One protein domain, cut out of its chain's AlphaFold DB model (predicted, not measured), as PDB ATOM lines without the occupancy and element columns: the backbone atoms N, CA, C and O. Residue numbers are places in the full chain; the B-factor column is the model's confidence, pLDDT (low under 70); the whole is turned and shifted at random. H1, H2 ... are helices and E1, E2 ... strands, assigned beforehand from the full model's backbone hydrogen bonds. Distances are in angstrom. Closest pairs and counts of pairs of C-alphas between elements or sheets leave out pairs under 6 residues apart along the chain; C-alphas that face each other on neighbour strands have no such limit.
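AT A GLANCE: This is residues 17 to 51, 68 to 142 and 161 to 201 of the 210 residues of the protein "CbiG_C domain-containing protein" of Comamonadaceae bacterium NML970147 (UniProt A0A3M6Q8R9). A strongly twisted sheet of four strands lies in the middle, curled round the helix H4 on one face, with the long helix H1 and the short H2 over the other face. H5 and H6 follow directly from the end of E4, and H6 packs on the far part of H1, residues 40 to 49; H3 lies off the sheet, beyond the beginning of H4. The printed part has 151 residues, with six named helices and four named strands in the order E1 H1 E2 H2 E3 H3 H4 E4 H5 H6. The mixed sheet runs E3 E2 E1 E4, and the class is mixed, helices and strands. The whole is compact, with a radius of gyration of the C-alphas of 14.9 A and spans of 43 by 34 by 32 A.

IN THESE COORDINATES: The sheet has E3, residues 98 to 102; E2, residues 68 to 72; E1, residues 17 to 21, from C-alpha 17 at (-7.607, -13.034, 26.866); and E4, residues 174 to 181, 23.3 A long. H1, residues 27 to 49, is 32.9 A long and begins at C-alpha 27 at (-10.564, -19.765, 39.578). H2 is residues 79 to 86, H3 residues 117 to 123, and H4 residues 128 to 140, 18.6 A long. H5 is residues 182 to 187, and H6, residues 189 to 199, is 16.4 A long and ends at C-alpha 199 at (-20.690, -17.022, 16.077).

HOW THE PARTS SIT: E1 and E4 are antiparallel at 158 degrees, with N 18 and O 177 within hydrogen-bond range at 2.8 A. E2 is parallel to E1, with N 19 and O 70 at 2.8 A, and E3 to E2, with N 100 and O 69 at 2.8 A. E2, H2 and E3 form a strand-helix-strand unit, two parallel neighbour strands with a helix between, whose crossover is right-handed. Three layers, helices on both faces of a sheet, are made by H1 and H2 on one face and H4 on the opposite face. The closest C-alphas of H4 and E1 are Gly 18 and Ala 133, 3.9 A apart. H1 is over E4 at a height over the sheet of 7.5 A, slantwise to the strands. H1 touches H2 with residues 27 to 31 alone, the closest C-alphas being Ala 27 and Ala 80 at 4.1 A. H1 and H6 touch at a steep tilt of 53 degrees, opposite ways, closest at the C-alphas of Ala 48 and Leu 192, 4.9 A. H3 and H4 are close but not clearly touching, with the C-alphas of Met 119 and Val 128 closest at 7.4 A. In the six helices each O i to N i+4 pair is within hydrogen-bond range.

THE WHOLE: The two C-alphas farthest apart are those of Gln 51 and His 74, 43.5 A. Residues 52 to 67 are not printed, with a gap of 29.8 A from C-alpha 51 to C-alpha 68; residues 143 to 160 are also not printed, with 13.8 A from C-alpha 142 to C-alpha 161. Of the links that are printed whole, H2 to E3 and E3 to H3 are long. Mean pLDDT of the printed part is 87.3; 15 residues are under 70, among them 88 to 94 and 199 to 201.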
ATOM      1  N   LEU A  17      -6.412 -12.990  26.042       95.50
ATOM      2  CA  LEU A  17      -7.607 -13.034  26.866       95.50
ATOM      3  C   LEU A  17      -7.716 -11.756  27.687       95.50
ATOM      4  O   LEU A  17      -6.764 -11.379  28.358       95.50
ATOM      5  N   GLY A  18      -8.873 -11.109  27.678       97.31
ATOM      6  CA  GLY A  18      -9.201 -10.027  28.602       97.31
ATOM      7  C   GLY A  18     -10.199 -10.502  29.650       97.31
ATOM      8  O   GLY A  18     -11.213 -11.100  29.295       97.31
ATOM      9  N   VAL A  19      -9.940 -10.231  30.931       97.00
ATOM     10  CA  VAL A  19     -10.775 -10.709  32.044       97.00
ATOM     11  C   VAL A  19     -11.289  -9.557  32.900       97.00
ATOM     12  O   VAL A  19     -10.537  -8.685  33.339       97.00
ATOM     13  N   GLY A  20     -12.591  -9.580  33.179       96.12
ATOM     14  CA  GLY A  20     -13.243  -8.775  34.211       96.12
ATOM     15  C   GLY A  20     -13.662  -9.649  35.393       96.12
ATOM     16  O   GLY A  20     -14.211 -10.729  35.186       96.12
ATOM     17  N   LEU A  21     -13.417  -9.187  36.624       95.50
ATOM     18  CA  LEU A  21     -13.677  -9.950  37.854       95.50
ATOM     19  C   LEU A  21     -14.339  -9.093  38.934       95.50
ATOM     20  O   LEU A  21     -13.835  -8.017  39.298       95.50
ATOM     21  N   CYS A  22     -15.420  -9.605  39.516       94.19
ATOM     22  CA  CYS A  22     -15.896  -9.131  40.811       94.19
ATOM     23  C   CYS A  22     -15.008  -9.682  41.943       94.19
ATOM     24  O   CYS A  22     -14.174 -10.551  41.719       94.19
ATOM     25  N   ALA A  23     -15.172  -9.163  43.162       93.62
ATOM     26  CA  ALA A  23     -14.339  -9.556  44.303       93.62
ATOM     27  C   ALA A  23     -14.528 -11.023  44.734       93.62
ATOM     28  O   ALA A  23     -13.638 -11.603  45.344       93.62
ATOM     29  N   GLN A  24     -15.685 -11.621  44.433       95.81
ATOM     30  CA  GLN A  24     -16.047 -12.986  44.832       95.81
ATOM     31  C   GLN A  24     -15.780 -14.028  43.735       95.81
ATOM     32  O   GLN A  24     -16.220 -15.175  43.865       95.81
ATOM     33  N   ALA A  25     -15.141 -13.632  42.632       95.81
ATOM     34  CA  ALA A  25     -14.816 -14.548  41.549       95.81
ATOM     35  C   ALA A  25     -13.854 -15.644  42.027       95.81
ATOM     36  O   ALA A  25     -12.971 -15.402  42.853       95.81
ATOM     37  N   ARG A  26     -14.012 -16.848  41.489       95.56
ATOM     38  CA  ARG A  26     -13.172 -18.021  41.763       95.56
ATOM     39  C   ARG A  26     -12.390 -18.425  40.517       95.56
ATOM     40  O   ARG A  26     -12.746 -18.035  39.410       95.56
ATOM     41  N   ALA A  27     -11.331 -19.212  40.699       93.31
ATOM     42  CA  ALA A  27     -10.564 -19.765  39.578       93.31
ATOM     43  C   ALA A  27     -11.468 -20.583  38.638       93.31
ATOM     44  O   ALA A  27     -11.433 -20.368  37.432       93.31
ATOM     45  N   ASP A  28     -12.366 -21.394  39.211       92.69
ATOM     46  CA  ASP A  28     -13.366 -22.190  38.485       92.69
ATOM     47  C   ASP A  28     -14.246 -21.340  37.551       92.69
ATOM     48  O   ASP A  28     -14.607 -21.786  36.460       92.69
ATOM     49  N   ASP A  29     -14.564 -20.095  37.940       94.31
ATOM     50  CA  ASP A  29     -15.342 -19.178  37.099       94.31
ATOM     51  C   ASP A  29     -14.557 -18.804  35.835       94.31
ATOM     52  O   ASP A  29     -15.112 -18.766  34.738       94.31
ATOM     53  N   VAL A  30     -13.257 -18.530  35.984       93.12
ATOM     54  CA  VAL A  30     -12.371 -18.154  34.874       93.12
ATOM     55  C   VAL A  30     -12.073 -19.361  33.987       93.12
ATOM     56  O   VAL A  30     -12.175 -19.251  32.766       93.12
ATOM     57  N   HIS A  31     -11.807 -20.522  34.590       92.00
ATOM     58  CA  HIS A  31     -11.613 -21.784  33.881       92.00
ATOM     59  C   HIS A  31     -12.842 -22.143  33.037       92.00
ATOM     60  O   HIS A  31     -12.723 -22.375  31.836       92.00
ATOM     61  N   THR A  32     -14.045 -22.092  33.617       92.44
ATOM     62  CA  THR A  32     -15.296 -22.373  32.891       92.44
ATOM     63  C   THR A  32     -15.473 -21.439  31.694       92.44
ATOM     64  O   THR A  32     -15.835 -21.886  30.605       92.44
ATOM     65  N   LEU A  33     -15.186 -20.144  31.868       94.12
ATOM     66  CA  LEU A  33     -15.248 -19.183  30.767       94.12
ATOM     67  C   LEU A  33     -14.227 -19.496  29.671       94.12
ATOM     68  O   LEU A  33     -14.553 -19.381  28.488       94.12
ATOM     69  N   TRP A  34     -13.013 -19.905  30.042       91.38
ATOM     70  CA  TRP A  34     -12.000 -20.309  29.075       91.38
ATOM     71  C   TRP A  34     -12.425 -21.555  28.298       91.38
ATOM     72  O   TRP A  34     -12.335 -21.554  27.072       91.38
ATOM     73  N   GLN A  35     -12.975 -22.572  28.964       90.62
ATOM     74  CA  GLN A  35     -13.479 -23.772  28.291       90.62
ATOM     75  C   GLN A  35     -14.568 -23.435  27.264       90.62
ATOM     76  O   GLN A  35     -14.520 -23.915  26.130       90.62
ATOM     77  N   GLN A  36     -15.495 -22.541  27.620       91.69
ATOM     78  CA  GLN A  36     -16.535 -22.053  26.711       91.69
ATOM     79  C   GLN A  36     -15.944 -21.293  25.515       91.69
ATOM     80  O   GLN A  36     -16.318 -21.554  24.370       91.69
ATOM     81  N   ALA A  37     -14.991 -20.386  25.757       90.69
ATOM     82  CA  ALA A  37     -14.316 -19.647  24.691       90.69
ATOM     83  C   ALA A  37     -13.537 -20.580  23.757       90.69
ATOM     84  O   ALA A  37     -13.651 -20.467  22.536       90.69
ATOM     85  N   ARG A  38     -12.790 -21.536  24.315       88.31
ATOM     86  CA  ARG A  38     -12.031 -22.535  23.560       88.31
ATOM     87  C   ARG A  38     -12.955 -23.374  22.686       88.31
ATOM     88  O   ARG A  38     -12.680 -23.529  21.501       88.31
ATOM     89  N   GLN A  39     -14.066 -23.861  23.235       88.00
ATOM     90  CA  GLN A  39     -15.048 -24.631  22.473       88.00
ATOM     91  C   GLN A  39     -15.627 -23.816  21.308       88.00
ATOM     92  O   GLN A  39     -15.696 -24.324  20.187       88.00
ATOM     93  N   ALA A  40     -15.991 -22.552  21.544       87.50
ATOM     94  CA  ALA A  40     -16.508 -21.668  20.502       87.50
ATOM     95  C   ALA A  40     -15.471 -21.411  19.395       87.50
ATOM     96  O   ALA A  40     -15.794 -21.531  18.213       87.50
ATOM     97  N   LEU A  41     -14.213 -21.134  19.755       85.31
ATOM     98  CA  LEU A  41     -13.126 -20.947  18.786       85.31
ATOM     99  C   LEU A  41     -12.858 -22.217  17.975       85.31
ATOM    100  O   LEU A  41     -12.760 -22.144  16.752       85.31
ATOM    101  N   CYS A  42     -12.778 -23.381  18.626       83.44
ATOM    102  CA  CYS A  42     -12.599 -24.663  17.943       83.44
ATOM    103  C   CYS A  42     -13.738 -24.936  16.956       83.44
ATOM    104  O   CYS A  42     -13.486 -25.393  15.842       83.44
ATOM    105  N   HIS A  43     -14.979 -24.616  17.331       83.94
ATOM    106  CA  HIS A  43     -16.125 -24.742  16.437       83.94
ATOM    107  C   HIS A  43     -16.011 -23.812  15.218       83.94
ATOM    108  O   HIS A  43     -16.181 -24.278  14.093       83.94
ATOM    109  N   ALA A  44     -15.657 -22.536  15.415       82.19
ATOM    110  CA  ALA A  44     -15.423 -21.596  14.310       82.19
ATOM    111  C   ALA A  44     -14.302 -22.065  13.376       82.19
ATOM    112  O   ALA A  44     -14.462 -22.046  12.158       82.19
ATOM    113  N   LEU A  45     -13.180 -22.517  13.939       78.50
ATOM    114  CA  LEU A  45     -12.047 -23.041  13.174       78.50
ATOM    115  C   LEU A  45     -12.440 -24.274  12.360       78.50
ATOM    116  O   LEU A  45     -12.035 -24.405  11.206       78.50
ATOM    117  N   HIS A  46     -13.244 -25.167  12.937       80.00
ATOM    118  CA  HIS A  46     -13.755 -26.331  12.225       80.00
ATOM    119  C   HIS A  46     -14.687 -25.925  11.076       80.00
ATOM    120  O   HIS A  46     -14.529 -26.421   9.967       80.00
ATOM    121  N   GLN A  47     -15.597 -24.971  11.302       78.31
ATOM    122  CA  GLN A  47     -16.485 -24.451  10.256       78.31
ATOM    123  C   GLN A  47     -15.726 -23.761   9.120       78.31
ATOM    124  O   GLN A  47     -16.056 -23.968   7.956       78.31
ATOM    125  N   ALA A  48     -14.688 -22.987   9.442       74.81
ATOM    126  CA  ALA A  48     -13.863 -22.307   8.450       74.81
ATOM    127  C   ALA A  48     -13.135 -23.285   7.515       74.81
ATOM    128  O   ALA A  48     -12.954 -22.979   6.343       74.81
ATOM    129  N   ARG A  49     -12.757 -24.474   8.008       71.06
ATOM    130  CA  ARG A  49     -12.128 -25.531   7.193       71.06
ATOM    131  C   ARG A  49     -13.074 -26.214   6.211       71.06
ATOM    132  O   ARG A  49     -12.606 -26.831   5.266       71.06
ATOM    133  N   LEU A  50     -14.377 -26.172   6.478       70.19
ATOM    134  CA  LEU A  50     -15.387 -26.830   5.649       70.19
ATOM    135  C   LEU A  50     -15.873 -25.934   4.497       70.19
ATOM    136  O   LEU A  50     -16.638 -26.399   3.661       70.19
ATOM    137  N   GLN A  51     -15.459 -24.663   4.460       63.84
ATOM    138  CA  GLN A  51     -15.790 -23.732   3.380       63.84
ATOM    139  C   GLN A  51     -14.886 -24.014   2.162       63.84
ATOM    140  O   GLN A  51     -13.666 -23.926   2.298       63.84
ATOM    141  N   THR A  68      -1.165 -14.229  26.237       90.19
ATOM    142  CA  THR A  68      -1.368 -13.093  27.127       90.19
ATOM    143  C   THR A  68      -2.741 -13.125  27.767       90.19
ATOM    144  O   THR A  68      -3.755 -13.372  27.115       90.19
ATOM    145  N   LEU A  69      -2.742 -12.829  29.060       94.12
ATOM    146  CA  LEU A  69      -3.911 -12.558  29.867       94.12
ATOM    147  C   LEU A  69      -3.874 -11.089  30.280       94.12
ATOM    148  O   LEU A  69      -2.851 -10.605  30.745       94.12
ATOM    149  N   ALA A  70      -4.972 -10.369  30.131       96.88
ATOM    150  CA  ALA A  70      -5.063  -8.949  30.415       96.88
ATOM    151  C   ALA A  70      -6.207  -8.687  31.391       96.88
ATOM    152  O   ALA A  70      -7.332  -9.154  31.204       96.88
ATOM    153  N   ALA A  71      -5.932  -7.919  32.433       97.62
ATOM    154  CA  ALA A  71      -6.932  -7.478  33.396       97.62
ATOM    155  C   ALA A  71      -6.627  -6.041  33.818       97.62
ATOM    156  O   ALA A  71      -5.511  -5.556  33.637       97.62
ATOM    157  N   LEU A  72      -7.604  -5.357  34.417       97.25
ATOM    158  CA  LEU A  72      -7.339  -4.064  35.045       97.25
ATOM    159  C   LEU A  72      -6.202  -4.191  36.060       97.25
ATOM    160  O   LEU A  72      -6.174  -5.152  36.827       97.25
ATOM    161  N   ALA A  73      -5.313  -3.201  36.110       96.06
ATOM    162  CA  ALA A  73      -4.102  -3.258  36.929       96.06
ATOM    163  C   ALA A  73      -4.378  -3.632  38.398       96.06
ATOM    164  O   ALA A  73      -3.760  -4.542  38.944       96.06
ATOM    165  N   HIS A  74      -5.393  -3.019  39.015       94.69
ATOM    166  CA  HIS A  74      -5.789  -3.305  40.402       94.69
ATOM    167  C   HIS A  74      -6.466  -4.680  40.598       94.69
ATOM    168  O   HIS A  74      -6.770  -5.068  41.724       94.69
ATOM    169  N   LYS A  75      -6.741  -5.419  39.519       95.44
ATOM    170  CA  LYS A  75      -7.308  -6.776  39.519       95.44
ATOM    171  C   LYS A  75      -6.281  -7.853  39.178       95.44
ATOM    172  O   LYS A  75      -6.588  -9.026  39.356       95.44
ATOM    173  N   CYS A  76      -5.067  -7.509  38.750       94.25
ATOM    174  CA  CYS A  76      -4.039  -8.508  38.432       94.25
ATOM    175  C   CYS A  76      -3.614  -9.344  39.650       94.25
ATOM    176  O   CYS A  76      -3.264 -10.509  39.502       94.25
ATOM    177  N   GLY A  77      -3.710  -8.791  40.863       93.94
ATOM    178  CA  GLY A  77      -3.458  -9.523  42.109       93.94
ATOM    179  C   GLY A  77      -4.608 -10.428  42.571       93.94
ATOM    180  O   GLY A  77      -4.515 -11.010  43.651       93.94
ATOM    181  N   HIS A  78      -5.702 -10.535  41.809       96.62
ATOM    182  CA  HIS A  78      -6.899 -11.249  42.245       96.62
ATOM    183  C   HIS A  78      -6.622 -12.752  42.459       96.62
ATOM    184  O   HIS A  78      -6.090 -13.395  41.547       96.62
ATOM    185  N   PRO A  79      -7.035 -13.355  43.597       95.00
ATOM    186  CA  PRO A  79      -6.761 -14.763  43.901       95.00
ATOM    187  C   PRO A  79      -7.226 -15.731  42.809       95.00
ATOM    188  O   PRO A  79      -6.492 -16.640  42.448       95.00
ATOM    189  N   ALA A  80      -8.400 -15.485  42.214       94.50
ATOM    190  CA  ALA A  80      -8.905 -16.282  41.092       94.50
ATOM    191  C   ALA A  80      -7.936 -16.357  39.898       94.50
ATOM    192  O   ALA A  80      -7.727 -17.443  39.371       94.50
ATOM    193  N   LEU A  81      -7.328 -15.231  39.489       92.94
ATOM    194  CA  LEU A  81      -6.367 -15.223  38.379       92.94
ATOM    195  C   LEU A  81      -5.079 -15.926  38.764       92.94
ATOM    196  O   LEU A  81      -4.540 -16.681  37.966       92.94
ATOM    197  N   ARG A  82      -4.590 -15.688  39.984       91.94
ATOM    198  CA  ARG A  82      -3.358 -16.312  40.475       91.94
ATOM    199  C   ARG A  82      -3.486 -17.830  40.527       91.94
ATOM    200  O   ARG A  82      -2.594 -18.517  40.048       91.94
ATOM    201  N   HIS A  83      -4.586 -18.335  41.083       91.88
ATOM    202  CA  HIS A  83      -4.845 -19.772  41.154       91.88
ATOM    203  C   HIS A  83      -5.028 -20.378  39.765       91.88
ATOM    204  O   HIS A  83      -4.426 -21.403  39.481       91.88
ATOM    205  N   TRP A  84      -5.787 -19.723  38.884       89.31
ATOM    206  CA  TRP A  84      -5.984 -20.225  37.528       89.31
ATOM    207  C   TRP A  84      -4.688 -20.227  36.696       89.31
ATOM    208  O   TRP A  84      -4.411 -21.196  36.008       89.31
ATOM    209  N   LEU A  85      -3.842 -19.193  36.801       88.69
ATOM    210  CA  LEU A  85      -2.538 -19.142  36.119       88.69
ATOM    211  C   LEU A  85      -1.539 -20.186  36.631       88.69
ATOM    212  O   LEU A  85      -0.676 -20.620  35.870       88.69
ATOM    213  N   ALA A  86      -1.629 -20.554  37.911       86.00
ATOM    214  CA  ALA A  86      -0.798 -21.599  38.499       86.00
ATOM    215  C   ALA A  86      -1.219 -23.008  38.047       86.00
ATOM    216  O   ALA A  86      -0.405 -23.927  38.110       86.00
ATOM    217  N   ASP A  87      -2.459 -23.174  37.585       80.56
ATOM    218  CA  ASP A  87      -2.938 -24.435  37.036       80.56
ATOM    219  C   ASP A  87      -2.491 -24.577  35.574       80.56
ATOM    220  O   ASP A  87      -2.938 -23.863  34.675       80.56
ATOM    221  N   ALA A  88      -1.537 -25.477  35.337       61.16
ATOM    222  CA  ALA A  88      -0.890 -25.642  34.039       61.16
ATOM    223  C   ALA A  88      -1.754 -26.385  33.003       61.16
ATOM    224  O   ALA A  88      -1.386 -26.420  31.828       61.16
ATOM    225  N   GLN A  89      -2.883 -26.982  33.406       66.06
ATOM    226  CA  GLN A  89      -3.666 -27.881  32.544       66.06
ATOM    227  C   GLN A  89      -4.304 -27.184  31.330       66.06
ATOM    228  O   GLN A  89      -4.632 -27.839  30.339       66.06
ATOM    229  N   ASP A  90      -4.448 -25.861  31.378       64.75
ATOM    230  CA  ASP A  90      -5.130 -25.086  30.341       64.75
ATOM    231  C   ASP A  90      -4.206 -24.510  29.264       64.75
ATOM    232  O   ASP A  90      -4.681 -24.057  28.213       64.75
ATOM    233  N   TRP A  91      -2.892 -24.511  29.497       69.38
ATOM    234  CA  TRP A  91      -1.937 -23.851  28.616       69.38
ATOM    235  C   TRP A  91      -1.334 -24.881  27.666       69.38
ATOM    236  O   TRP A  91      -0.425 -25.626  28.012       69.38
ATOM    237  N   HIS A  92      -1.790 -24.895  26.413       63.94
ATOM    238  CA  HIS A  92      -1.160 -25.667  25.330       63.94
ATOM    239  C   HIS A  92       0.227 -25.109  24.918       63.94
ATOM    240  O   HIS A  92       0.641 -25.252  23.769       63.94
ATOM    241  N   ALA A  93       0.927 -24.446  25.841       63.62
ATOM    242  CA  ALA A  93       2.225 -23.815  25.678       63.62
ATOM    243  C   ALA A  93       3.144 -24.203  26.847       63.62
ATOM    244  O   ALA A  93       2.691 -24.407  27.968       63.62
ATOM    245  N   HIS A  94       4.454 -24.246  26.597       64.81
ATOM    246  CA  HIS A  94       5.464 -24.588  27.608       64.81
ATOM    247  C   HIS A  94       5.572 -23.580  28.765       64.81
ATOM    248  O   HIS A  94       6.281 -23.839  29.734       64.81
ATOM    249  N   GLN A  95       4.919 -22.422  28.656       71.12
ATOM    250  CA  GLN A  95       4.938 -21.366  29.662       71.12
ATOM    251  C   GLN A  95       3.517 -20.847  29.901       71.12
ATOM    252  O   GLN A  95       2.743 -20.757  28.942       71.12
ATOM    253  N   PRO A  96       3.172 -20.480  31.151       77.94
ATOM    254  CA  PRO A  96       1.899 -19.836  31.437       77.94
ATOM    255  C   PRO A  96       1.808 -18.491  30.698       77.94
ATOM    256  O   PRO A  96       2.832 -17.840  30.457       77.94
ATOM    257  N   PRO A  97       0.596 -18.038  30.343       86.44
ATOM    258  CA  PRO A  97       0.425 -16.785  29.628       86.44
ATOM    259  C   PRO A  97       0.882 -15.603  30.482       86.44
ATOM    260  O   PRO A  97       0.668 -15.550  31.697       86.44
ATOM    261  N   ARG A  98       1.478 -14.601  29.831       90.00
ATOM    262  CA  ARG A  98       1.899 -13.376  30.513       90.00
ATOM    263  C   ARG A  98       0.670 -12.606  30.995       90.00
ATOM    264  O   ARG A  98      -0.186 -12.260  30.184       90.00
ATOM    265  N   LEU A  99       0.611 -12.282  32.286       93.69
ATOM    266  CA  LEU A  99      -0.406 -11.381  32.827       93.69
ATOM    267  C   LEU A  99       0.009  -9.917  32.611       93.69
ATOM    268  O   LEU A  99       1.045  -9.480  33.110       93.69
ATOM    269  N   LEU A 100      -0.809  -9.157  31.886       95.44
ATOM    270  CA  LEU A 100      -0.651  -7.726  31.662       95.44
ATOM    271  C   LEU A 100      -1.652  -6.925  32.494       95.44
ATOM    272  O   LEU A 100      -2.862  -7.170  32.472       95.44
ATOM    273  N   ALA A 101      -1.112  -5.936  33.201       96.75
ATOM    274  CA  ALA A 101      -1.863  -4.947  33.952       96.75
ATOM    275  C   ALA A 101      -2.273  -3.797  33.032       96.75
ATOM    276  O   ALA A 101      -1.430  -3.018  32.594       96.75
ATOM    277  N   VAL A 102      -3.570  -3.692  32.754       96.06
ATOM    278  CA  VAL A 102      -4.134  -2.641  31.904       96.06
ATOM    279  C   VAL A 102      -4.511  -1.439  32.777       96.06
ATOM    280  O   VAL A 102      -5.329  -1.588  33.697       96.06
ATOM    281  N   PRO A 103      -3.936  -0.248  32.537       95.06
ATOM    282  CA  PRO A 103      -4.358   0.969  33.218       95.06
ATOM    283  C   PRO A 103      -5.806   1.312  32.859       95.06
ATOM    284  O   PRO A 103      -6.231   1.161  31.717       95.06
ATOM    285  N   VAL A 104      -6.577   1.811  33.828       95.50
ATOM    286  CA  VAL A 104      -7.994   2.142  33.588       95.50
ATOM    287  C   VAL A 104      -8.161   3.241  32.530       95.50
ATOM    288  O   VAL A 104      -9.152   3.255  31.807       95.50
ATOM    289  N   THR A 105      -7.166   4.125  32.415       95.25
ATOM    290  CA  THR A 105      -7.106   5.241  31.463       95.25
ATOM    291  C   THR A 105      -7.026   4.789  30.009       95.25
ATOM    292  O   THR A 105      -7.383   5.552  29.121       95.25
ATOM    293  N   GLU A 106      -6.608   3.547  29.758       94.75
ATOM    294  CA  GLU A 106      -6.481   2.991  28.409       94.75
ATOM    295  C   GLU A 106      -7.799   2.409  27.880       94.75
ATOM    296  O   GLU A 106      -7.945   2.203  26.673       94.75
ATOM    297  N   LEU A 107      -8.766   2.126  28.767       94.31
ATOM    298  CA  LEU A 107     -10.011   1.454  28.388       94.31
ATOM    299  C   LEU A 107     -10.918   2.273  27.452       94.31
ATOM    300  O   LEU A 107     -11.470   1.661  26.533       94.31
ATOM    301  N   PRO A 108     -11.107   3.598  27.637       94.56
ATOM    302  CA  PRO A 108     -12.027   4.379  26.804       94.56
ATOM    303  C   PRO A 108     -11.636   4.439  25.324       94.56
ATOM    304  O   PRO A 108     -12.499   4.588  24.467       94.56
ATOM    305  N   ALA A 109     -10.344   4.292  25.014       91.44
ATOM    306  CA  ALA A 109      -9.841   4.312  23.642       91.44
ATOM    307  C   ALA A 109     -10.094   2.998  22.877       91.44
ATOM    308  O   ALA A 109      -9.858   2.934  21.671       91.44
ATOM    309  N   GLN A 110     -10.535   1.935  23.559       92.88
ATOM    310  CA  GLN A 110     -10.679   0.620  22.940       92.88
ATOM    311  C   GLN A 110     -12.039   0.472  22.243       92.88
ATOM    312  O   GLN A 110     -13.075   0.738  22.860       92.88
ATOM    313  N   PRO A 111     -12.074  -0.021  20.990       90.75
ATOM    314  CA  PRO A 111     -13.311  -0.206  20.233       90.75
ATOM    315  C   PRO A 111     -14.055  -1.473  20.687       90.75
ATOM    316  O   PRO A 111     -14.017  -2.516  20.037       90.75
ATOM    317  N   VAL A 112     -14.717  -1.390  21.840       92.69
ATOM    318  CA  VAL A 112     -15.505  -2.490  22.414       92.69
ATOM    319  C   VAL A 112     -16.842  -2.667  21.688       92.69
ATOM    320  O   VAL A 112     -17.460  -1.698  21.247       92.69
ATOM    321  N   HIS A 113     -17.322  -3.907  21.588       90.62
ATOM    322  CA  HIS A 113     -18.622  -4.205  20.984       90.62
ATOM    323  C   HIS A 113     -19.754  -4.044  21.995       90.62
ATOM    324  O   HIS A 113     -20.837  -3.559  21.655       90.62
ATOM    325  N   THR A 114     -19.527  -4.430  23.252       88.94
ATOM    326  CA  THR A 114     -20.600  -4.379  24.239       88.94
ATOM    327  C   THR A 114     -20.779  -2.982  24.836       88.94
ATOM    328  O   THR A 114     -19.823  -2.343  25.266       88.94
ATOM    329  N   ARG A 115     -22.038  -2.541  24.962       88.50
ATOM    330  CA  ARG A 115     -22.431  -1.212  25.462       88.50
ATOM    331  C   ARG A 115     -23.110  -1.269  26.838       88.50
ATOM    332  O   ARG A 115     -24.302  -1.019  26.961       88.50
ATOM    333  N   SER A 116     -22.376  -1.628  27.896       89.69
ATOM    334  CA  SER A 116     -22.925  -1.556  29.262       89.69
ATOM    335  C   SER A 116     -22.895  -0.121  29.792       89.69
ATOM    336  O   SER A 116     -21.813   0.419  30.016       89.69
ATOM    337  N   ALA A 117     -24.066   0.464  30.060       90.06
ATOM    338  CA  ALA A 117     -24.187   1.815  30.618       90.06
ATOM    339  C   ALA A 117     -23.462   1.963  31.967       90.06
ATOM    340  O   ALA A 117     -22.692   2.899  32.165       90.06
ATOM    341  N   HIS A 118     -23.627   0.988  32.866       90.62
ATOM    342  CA  HIS A 118     -22.940   0.979  34.158       90.62
ATOM    343  C   HIS A 118     -21.406   0.927  34.014       90.62
ATOM    344  O   HIS A 118     -20.696   1.642  34.720       90.62
ATOM    345  N   MET A 119     -20.872   0.122  33.085       92.88
ATOM    346  CA  MET A 119     -19.421   0.082  32.845       92.88
ATOM    347  C   MET A 119     -18.917   1.374  32.195       92.88
ATOM    348  O   MET A 119     -17.863   1.864  32.597       92.88
ATOM    349  N   LEU A 120     -19.679   1.954  31.259       91.88
ATOM    350  CA  LEU A 120     -19.356   3.244  30.642       91.88
ATOM    351  C   LEU A 120     -19.236   4.343  31.698       91.88
ATOM    352  O   LEU A 120     -18.228   5.039  31.728       91.88
ATOM    353  N   ALA A 121     -20.206   4.444  32.610       93.12
ATOM    354  CA  ALA A 121     -20.181   5.444  33.676       93.12
ATOM    355  C   ALA A 121     -18.976   5.280  34.619       93.12
ATOM    356  O   ALA A 121     -18.411   6.267  35.082       93.12
ATOM    357  N   ARG A 122     -18.565   4.038  34.905       93.88
ATOM    358  CA  ARG A 122     -17.494   3.754  35.873       93.88
ATOM    359  C   ARG A 122     -16.083   3.774  35.283       93.88
ATOM    360  O   ARG A 122     -15.140   4.135  35.981       93.88
ATOM    361  N   TYR A 123     -15.926   3.312  34.047       94.31
ATOM    362  CA  TYR A 123     -14.623   3.031  33.437       94.31
ATOM    363  C   TYR A 123     -14.420   3.729  32.087       94.31
ATOM    364  O   TYR A 123     -13.388   3.524  31.454       94.31
ATOM    365  N   GLY A 124     -15.406   4.492  31.605       93.56
ATOM    366  CA  GLY A 124     -15.382   5.109  30.277       93.56
ATOM    367  C   GLY A 124     -15.420   4.104  29.119       93.56
ATOM    368  O   GLY A 124     -15.212   4.486  27.976       93.56
ATOM    369  N   SER A 125     -15.689   2.823  29.394       94.31
ATOM    370  CA  SER A 125     -15.753   1.745  28.402       94.31
ATOM    371  C   SER A 125     -16.945   0.826  28.665       94.31
ATOM    372  O   SER A 125     -17.239   0.480  29.808       94.31
ATOM    373  N   GLY A 126     -17.631   0.390  27.606       92.56
ATOM    374  CA  GLY A 126     -18.797  -0.499  27.705       92.56
ATOM    375  C   GLY A 126     -18.470  -1.945  28.087       92.56
ATOM    376  O   GLY A 126     -19.373  -2.713  28.457       92.56
ATOM    377  N   SER A 127     -17.189  -2.323  28.061       95.69
ATOM    378  CA  SER A 127     -16.723  -3.614  28.551       95.69
ATOM    379  C   SER A 127     -15.250  -3.590  28.944       95.69
ATOM    380  O   SER A 127     -14.367  -3.484  28.101       95.69
ATOM    381  N   VAL A 128     -14.988  -3.814  30.233       96.25
ATOM    382  CA  VAL A 128     -13.622  -3.958  30.756       96.25
ATOM    383  C   VAL A 128     -12.889  -5.138  30.113       96.25
ATOM    384  O   VAL A 128     -11.749  -4.987  29.697       96.25
ATOM    385  N   ALA A 129     -13.535  -6.305  30.006       97.19
ATOM    386  CA  ALA A 129     -12.903  -7.504  29.453       97.19
ATOM    387  C   ALA A 129     -12.492  -7.313  27.982       97.19
ATOM    388  O   ALA A 129     -11.347  -7.585  27.633       97.19
ATOM    389  N   GLU A 130     -13.390  -6.796  27.135       97.19
ATOM    390  CA  GLU A 130     -13.088  -6.540  25.719       97.19
ATOM    391  C   GLU A 130     -11.987  -5.489  25.558       97.19
ATOM    392  O   GLU A 130     -11.044  -5.710  24.802       97.19
ATOM    393  N   ALA A 131     -12.064  -4.383  26.306       96.62
ATOM    394  CA  ALA A 131     -11.059  -3.328  26.249       96.62
ATOM    395  C   ALA A 131      -9.671  -3.837  26.673       96.62
ATOM    396  O   ALA A 131      -8.691  -3.606  25.970       96.62
ATOM    397  N   CYS A 132      -9.585  -4.599  27.769       97.56
ATOM    398  CA  CYS A 132      -8.331  -5.219  28.196       97.56
ATOM    399  C   CYS A 132      -7.763  -6.164  27.127       97.56
ATOM    400  O   CYS A 132      -6.565  -6.118  26.856       97.56
ATOM    401  N   ALA A 133      -8.611  -7.000  26.511       96.81
ATOM    402  CA  ALA A 133      -8.185  -7.930  25.466       96.81
ATOM    403  C   ALA A 133      -7.622  -7.185  24.244       96.81
ATOM    404  O   ALA A 133      -6.544  -7.525  23.760       96.81
ATOM    405  N   LEU A 134      -8.333  -6.156  23.771       95.75
ATOM    406  CA  LEU A 134      -7.954  -5.354  22.606       95.75
ATOM    407  C   LEU A 134      -6.653  -4.585  22.832       95.75
ATOM    408  O   LEU A 134      -5.759  -4.653  21.989       95.75
ATOM    409  N   TRP A 135      -6.523  -3.907  23.974       95.06
ATOM    410  CA  TRP A 135      -5.321  -3.144  24.303       95.06
ATOM    411  C   TRP A 135      -4.085  -4.049  24.348       95.06
ATOM    412  O   TRP A 135      -3.073  -3.767  23.707       95.06
ATOM    413  N   ALA A 136      -4.189  -5.188  25.037       94.62
ATOM    414  CA  ALA A 136      -3.085  -6.134  25.150       94.62
ATOM    415  C   ALA A 136      -2.743  -6.797  23.805       94.62
ATOM    416  O   ALA A 136      -1.570  -6.874  23.445       94.62
ATOM    417  N   ALA A 137      -3.742  -7.201  23.015       93.19
ATOM    418  CA  ALA A 137      -3.516  -7.749  21.679       93.19
ATOM    419  C   ALA A 137      -2.852  -6.731  20.736       93.19
ATOM    420  O   ALA A 137      -1.985  -7.090  19.936       93.19
ATOM    421  N   ALA A 138      -3.214  -5.450  20.847       91.25
ATOM    422  CA  ALA A 138      -2.620  -4.378  20.054       91.25
ATOM    423  C   ALA A 138      -1.154  -4.114  20.425       91.25
ATOM    424  O   ALA A 138      -0.386  -3.696  19.560       91.25
ATOM    425  N   LEU A 139      -0.748  -4.354  21.677       88.56
ATOM    426  CA  LEU A 139       0.660  -4.287  22.083       88.56
ATOM    427  C   LEU A 139       1.482  -5.439  21.499       88.56
ATOM    428  O   LEU A 139       2.605  -5.216  21.062       88.56
ATOM    429  N   LEU A 140       0.924  -6.651  21.447       81.12
ATOM    430  CA  LEU A 140       1.611  -7.813  20.868       81.12
ATOM    431  C   LEU A 140       1.808  -7.692  19.353       81.12
ATOM    432  O   LEU A 140       2.797  -8.186  18.821       81.12
ATOM    433  N   GLY A 141       0.872  -7.032  18.664       70.50
ATOM    434  CA  GLY A 141       0.944  -6.783  17.223       70.50
ATOM    435  C   GLY A 141       1.907  -5.669  16.808       70.50
ATOM    436  O   GLY A 141       2.124  -5.475  15.613       70.50
ATOM    437  N   GLN A 142       2.471  -4.915  17.757       68.31
ATOM    438  CA  GLN A 142       3.469  -3.893  17.450       68.31
ATOM    439  C   GLN A 142       4.821  -4.558  17.196       68.31
ATOM    440  O   GLN A 142       5.611  -4.784  18.110       68.31
ATOM    441  N   ARG A 161      -8.461  -7.064  17.085       90.94
ATOM    442  CA  ARG A 161      -9.880  -7.392  16.889       90.94
ATOM    443  C   ARG A 161     -10.342  -8.417  17.918       90.94
ATOM    444  O   ARG A 161      -9.581  -9.307  18.293       90.94
ATOM    445  N   LEU A 162     -11.598  -8.297  18.341       92.56
ATOM    446  CA  LEU A 162     -12.279  -9.327  19.124       92.56
ATOM    447  C   LEU A 162     -12.593 -10.524  18.222       92.56
ATOM    448  O   LEU A 162     -13.072 -10.346  17.103       92.56
ATOM    449  N   LEU A 163     -12.330 -11.730  18.717       89.75
ATOM    450  CA  LEU A 163     -12.619 -12.980  18.008       89.75
ATOM    451  C   LEU A 163     -14.001 -13.535  18.353       89.75
ATOM    452  O   LEU A 163     -14.626 -14.191  17.528       89.75
ATOM    453  N   LEU A 164     -14.474 -13.275  19.570       88.50
ATOM    454  CA  LEU A 164     -15.760 -13.737  20.078       88.50
ATOM    455  C   LEU A 164     -16.504 -12.579  20.754       88.50
ATOM    456  O   LEU A 164     -15.852 -11.666  21.279       88.50
ATOM    457  N   PRO A 165     -17.846 -12.635  20.831       87.81
ATOM    458  CA  PRO A 165     -18.574 -11.888  21.847       87.81
ATOM    459  C   PRO A 165     -18.008 -12.198  23.233       87.81
ATOM    460  O   PRO A 165     -17.572 -13.322  23.501       87.81
ATOM    461  N   ARG A 166     -18.039 -11.222  24.142       91.50
ATOM    462  CA  ARG A 166     -17.652 -11.498  25.525       91.50
ATOM    463  C   ARG A 166     -18.535 -12.592  26.128       91.50
ATOM    464  O   ARG A 166     -19.751 -12.613  25.930       91.50
ATOM    465  N   ILE A 167     -17.930 -13.439  26.944       94.00
ATOM    466  CA  ILE A 167     -18.604 -14.499  27.684       94.00
ATOM    467  C   ILE A 167     -18.702 -14.061  29.137       94.00
ATOM    468  O   ILE A 167     -17.715 -13.626  29.728       94.00
ATOM    469  N   VAL A 168     -19.892 -14.148  29.723       94.06
ATOM    470  CA  VAL A 168     -20.131 -13.798  31.128       94.06
ATOM    471  C   VAL A 168     -20.438 -15.084  31.882       94.06
ATOM    472  O   VAL A 168     -21.302 -15.847  31.455       94.06
ATOM    473  N   ALA A 169     -19.754 -15.318  33.004       93.25
ATOM    474  CA  ALA A 169     -20.034 -16.474  33.850       93.25
ATOM    475  C   ALA A 169     -21.505 -16.464  34.296       93.25
ATOM    476  O   ALA A 169     -22.076 -15.397  34.533       93.25
ATOM    477  N   ALA A 170     -22.121 -17.638  34.459       90.81
ATOM    478  CA  ALA A 170     -23.539 -17.746  34.825       90.81
ATOM    479  C   ALA A 170     -23.871 -17.016  36.142       90.81
ATOM    480  O   ALA A 170     -24.912 -16.374  36.266       90.81
ATOM    481  N   ASN A 171     -22.939 -17.040  37.099       92.62
ATOM    482  CA  ASN A 171     -23.024 -16.324  38.374       92.62
ATOM    483  C   ASN A 171     -22.651 -14.827  38.283       92.62
ATOM    484  O   ASN A 171     -22.636 -14.138  39.303       92.62
ATOM    485  N   ARG A 172     -22.324 -14.330  37.082       93.44
ATOM    486  CA  ARG A 172     -21.910 -12.952  36.762       93.44
ATOM    487  C   ARG A 172     -20.666 -12.462  37.507       93.44
ATOM    488  O   ARG A 172     -20.439 -11.257  37.594       93.44
ATOM    489  N   ARG A 173     -19.847 -13.375  38.037       95.50
ATOM    490  CA  ARG A 173     -18.649 -13.019  38.813       95.50
ATOM    491  C   ARG A 173     -17.421 -12.763  37.955       95.50
ATOM    492  O   ARG A 173     -16.551 -11.986  38.343       95.50
ATOM    493  N   ALA A 174     -17.378 -13.373  36.779       96.06
ATOM    494  CA  ALA A 174     -16.301 -13.215  35.823       96.06
ATOM    495  C   ALA A 174     -16.846 -12.918  34.421       96.06
ATOM    496  O   ALA A 174     -17.983 -13.251  34.073       96.06
ATOM    497  N   THR A 175     -16.035 -12.256  33.610       96.88
ATOM    498  CA  THR A 175     -16.283 -12.020  32.185       96.88
ATOM    499  C   THR A 175     -14.979 -12.211  31.433       96.88
ATOM    500  O   THR A 175     -13.944 -11.734  31.890       96.88
ATOM    501  N   LEU A 176     -15.039 -12.872  30.285       96.75
ATOM    502  CA  LEU A 176     -13.904 -13.156  29.422       96.75
ATOM    503  C   LEU A 176     -14.169 -12.589  28.028       96.75
ATOM    504  O   LEU A 176     -15.273 -12.713  27.501       96.75
ATOM    505  N   ALA A 177     -13.158 -11.990  27.421       97.06
ATOM    506  CA  ALA A 177     -13.146 -11.631  26.011       97.06
ATOM    507  C   ALA A 177     -11.878 -12.182  25.361       97.06
ATOM    508  O   ALA A 177     -10.843 -12.302  26.017       97.06
ATOM    509  N   VAL A 178     -11.958 -12.501  24.072       94.94
ATOM    510  CA  VAL A 178     -10.823 -13.013  23.300       94.94
ATOM    511  C   VAL A 178     -10.522 -12.039  22.179       94.94
ATOM    512  O   VAL A 178     -11.417 -11.687  21.409       94.94
ATOM    513  N   ALA A 179      -9.267 -11.624  22.077       94.06
ATOM    514  CA  ALA A 179      -8.780 -10.760  21.019       94.06
ATOM    515  C   ALA A 179      -7.501 -11.314  20.393       94.06
ATOM    516  O   ALA A 179      -6.812 -12.166  20.956       94.06
ATOM    517  N   MET A 180      -7.182 -10.785  19.222       91.25
ATOM    518  CA  MET A 180      -5.966 -11.083  18.482       91.25
ATOM    519  C   MET A 180      -5.455  -9.809  17.813       91.25
ATOM    520  O   MET A 180      -6.228  -8.876  17.558       91.25
ATOM    521  N   SER A 181      -4.149  -9.754  17.553       89.69
ATOM    522  CA  SER A 181      -3.552  -8.647  16.812       89.69
ATOM    523  C   SER A 181      -4.098  -8.589  15.380       89.69
ATOM    524  O   SER A 181      -4.437  -9.608  14.778       89.69
ATOM    525  N   ALA A 182      -4.185  -7.396  14.797       83.44
ATOM    526  CA  ALA A 182      -4.691  -7.254  13.434       83.44
ATOM    527  C   ALA A 182      -3.798  -7.941  12.389       83.44
ATOM    528  O   ALA A 182      -4.314  -8.408  11.377       83.44
ATOM    529  N   ALA A 183      -2.489  -8.026  12.649       80.06
ATOM    530  CA  ALA A 183      -1.546  -8.761  11.811       80.06
ATOM    531  C   ALA A 183      -1.888 -10.258  11.766       80.06
ATOM    532  O   ALA A 183      -1.942 -10.841  10.689       80.06
ATOM    533  N   GLU A 184      -2.198 -10.862  12.914       79.31
ATOM    534  CA  GLU A 184      -2.573 -12.279  12.981       79.31
ATOM    535  C   GLU A 184      -3.976 -12.543  12.416       79.31
ATOM    536  O   GLU A 184      -4.223 -13.578  11.803       79.31
ATOM    537  N   VAL A 185      -4.899 -11.583  12.535       76.81
ATOM    538  CA  VAL A 185      -6.221 -11.700  11.895       76.81
ATOM    539  C   VAL A 185      -6.134 -11.647  10.366       76.81
ATOM    540  O   VAL A 185      -6.965 -12.252   9.687       76.81
ATOM    541  N   GLN A 186      -5.142 -10.957   9.802       73.94
ATOM    542  CA  GLN A 186      -4.911 -10.956   8.354       73.94
ATOM    543  C   GLN A 186      -4.398 -12.313   7.861       73.94
ATOM    544  O   GLN A 186      -4.845 -12.779   6.815       73.94
ATOM    545  N   THR A 187      -3.544 -12.992   8.631       70.56
ATOM    546  CA  THR A 187      -3.071 -14.349   8.306       70.56
ATOM    547  C   THR A 187      -4.154 -15.420   8.425       70.56
ATOM    548  O   THR A 187      -4.011 -16.483   7.832       70.56
ATOM    549  N   LEU A 188      -5.250 -15.150   9.139       69.75
ATOM    550  CA  LEU A 188      -6.350 -16.101   9.329       69.75
ATOM    551  C   LEU A 188      -7.242 -16.336   8.099       69.75
ATOM    552  O   LEU A 188      -8.041 -17.274   8.102       69.75
ATOM    553  N   GLY A 189      -7.114 -15.508   7.060       67.56
ATOM    554  CA  GLY A 189      -7.912 -15.611   5.838       67.56
ATOM    555  C   GLY A 189      -9.398 -15.264   6.023       67.56
ATOM    556  O   GLY A 189      -9.922 -15.144   7.134       67.56
ATOM    557  N   ALA A 190     -10.107 -15.078   4.907       70.94
ATOM    558  CA  ALA A 190     -11.503 -14.623   4.901       70.94
ATOM    559  C   ALA A 190     -12.492 -15.656   5.482       70.94
ATOM    560  O   ALA A 190     -13.485 -15.280   6.115       70.94
ATOM    561  N   ALA A 191     -12.205 -16.953   5.327       65.06
ATOM    562  CA  ALA A 191     -13.071 -18.037   5.789       65.06
ATOM    563  C   ALA A 191     -13.221 -18.060   7.318       65.06
ATOM    564  O   ALA A 191     -14.339 -18.144   7.832       65.06
ATOM    565  N   LEU A 192     -12.123 -17.908   8.072       71.31
ATOM    566  CA  LEU A 192     -12.214 -17.863   9.532       71.31
ATOM    567  C   LEU A 192     -12.853 -16.568  10.028       71.31
ATOM    568  O   LEU A 192     -13.635 -16.603  10.975       71.31
ATOM    569  N   GLN A 193     -12.578 -15.436   9.377       73.25
ATOM    570  CA  GLN A 193     -13.256 -14.183   9.716       73.25
ATOM    571  C   GLN A 193     -14.778 -14.317   9.567       73.25
ATOM    572  O   GLN A 193     -15.521 -13.871  10.443       73.25
ATOM    573  N   SER A 194     -15.233 -14.997   8.514       75.44
ATOM    574  CA  SER A 194     -16.653 -15.273   8.274       75.44
ATOM    575  C   SER A 194     -17.244 -16.231   9.316       75.44
ATOM    576  O   SER A 194     -18.316 -15.964   9.858       75.44
ATOM    577  N   ALA A 195     -16.530 -17.303   9.673       75.44
ATOM    578  CA  ALA A 195     -16.975 -18.244  10.705       75.44
ATOM    579  C   ALA A 195     -17.070 -17.596  12.101       75.44
ATOM    580  O   ALA A 195     -18.037 -17.820  12.828       75.44
ATOM    581  N   LEU A 196     -16.106 -16.743  12.466       73.88
ATOM    582  CA  LEU A 196     -16.138 -15.988  13.724       73.88
ATOM    583  C   LEU A 196     -17.281 -14.963  13.740       73.88
ATOM    584  O   LEU A 196     -17.968 -14.827  14.753       73.88
ATOM    585  N   ALA A 197     -17.549 -14.291  12.616       74.06
ATOM    586  CA  ALA A 197     -18.706 -13.405  12.492       74.06
ATOM    587  C   ALA A 197     -20.036 -14.165  12.674       74.06
ATOM    588  O   ALA A 197     -20.949 -13.665  13.332       74.06
ATOM    589  N   ALA A 198     -20.126 -15.403  12.177       75.19
ATOM    590  CA  ALA A 198     -21.303 -16.262  12.325       75.19
ATOM    591  C   ALA A 198     -21.531 -16.789  13.759       75.19
ATOM    592  O   ALA A 198     -22.631 -17.264  14.068       75.19
ATOM    593  N   LEU A 199     -20.538 -16.693  14.652       69.75
ATOM    594  CA  LEU A 199     -20.690 -17.022  16.077       69.75
ATOM    595  C   LEU A 199     -21.340 -15.898  16.891       69.75
ATOM    596  O   LEU A 199     -21.965 -16.178  17.916       69.75
ATOM    597  N   ALA A 200     -21.244 -14.645  16.436       60.12
ATOM    598  CA  ALA A 200     -21.819 -13.495  17.128       60.12
ATOM    599  C   ALA A 200     -23.330 -13.615  17.449       60.12
ATOM    600  O   ALA A 200     -23.705 -13.260  18.567       60.12
ATOM    601  N   PRO A 201     -24.198 -14.146  16.561       53.16
ATOM    602  CA  PRO A 201     -25.628 -14.302  16.857       53.16
ATOM    603  C   PRO A 201     -25.994 -15.553  17.677       53.16
ATOM    604  O   PRO A 201     -27.139 -15.667  18.106       53.16
TER     605      PRO A 201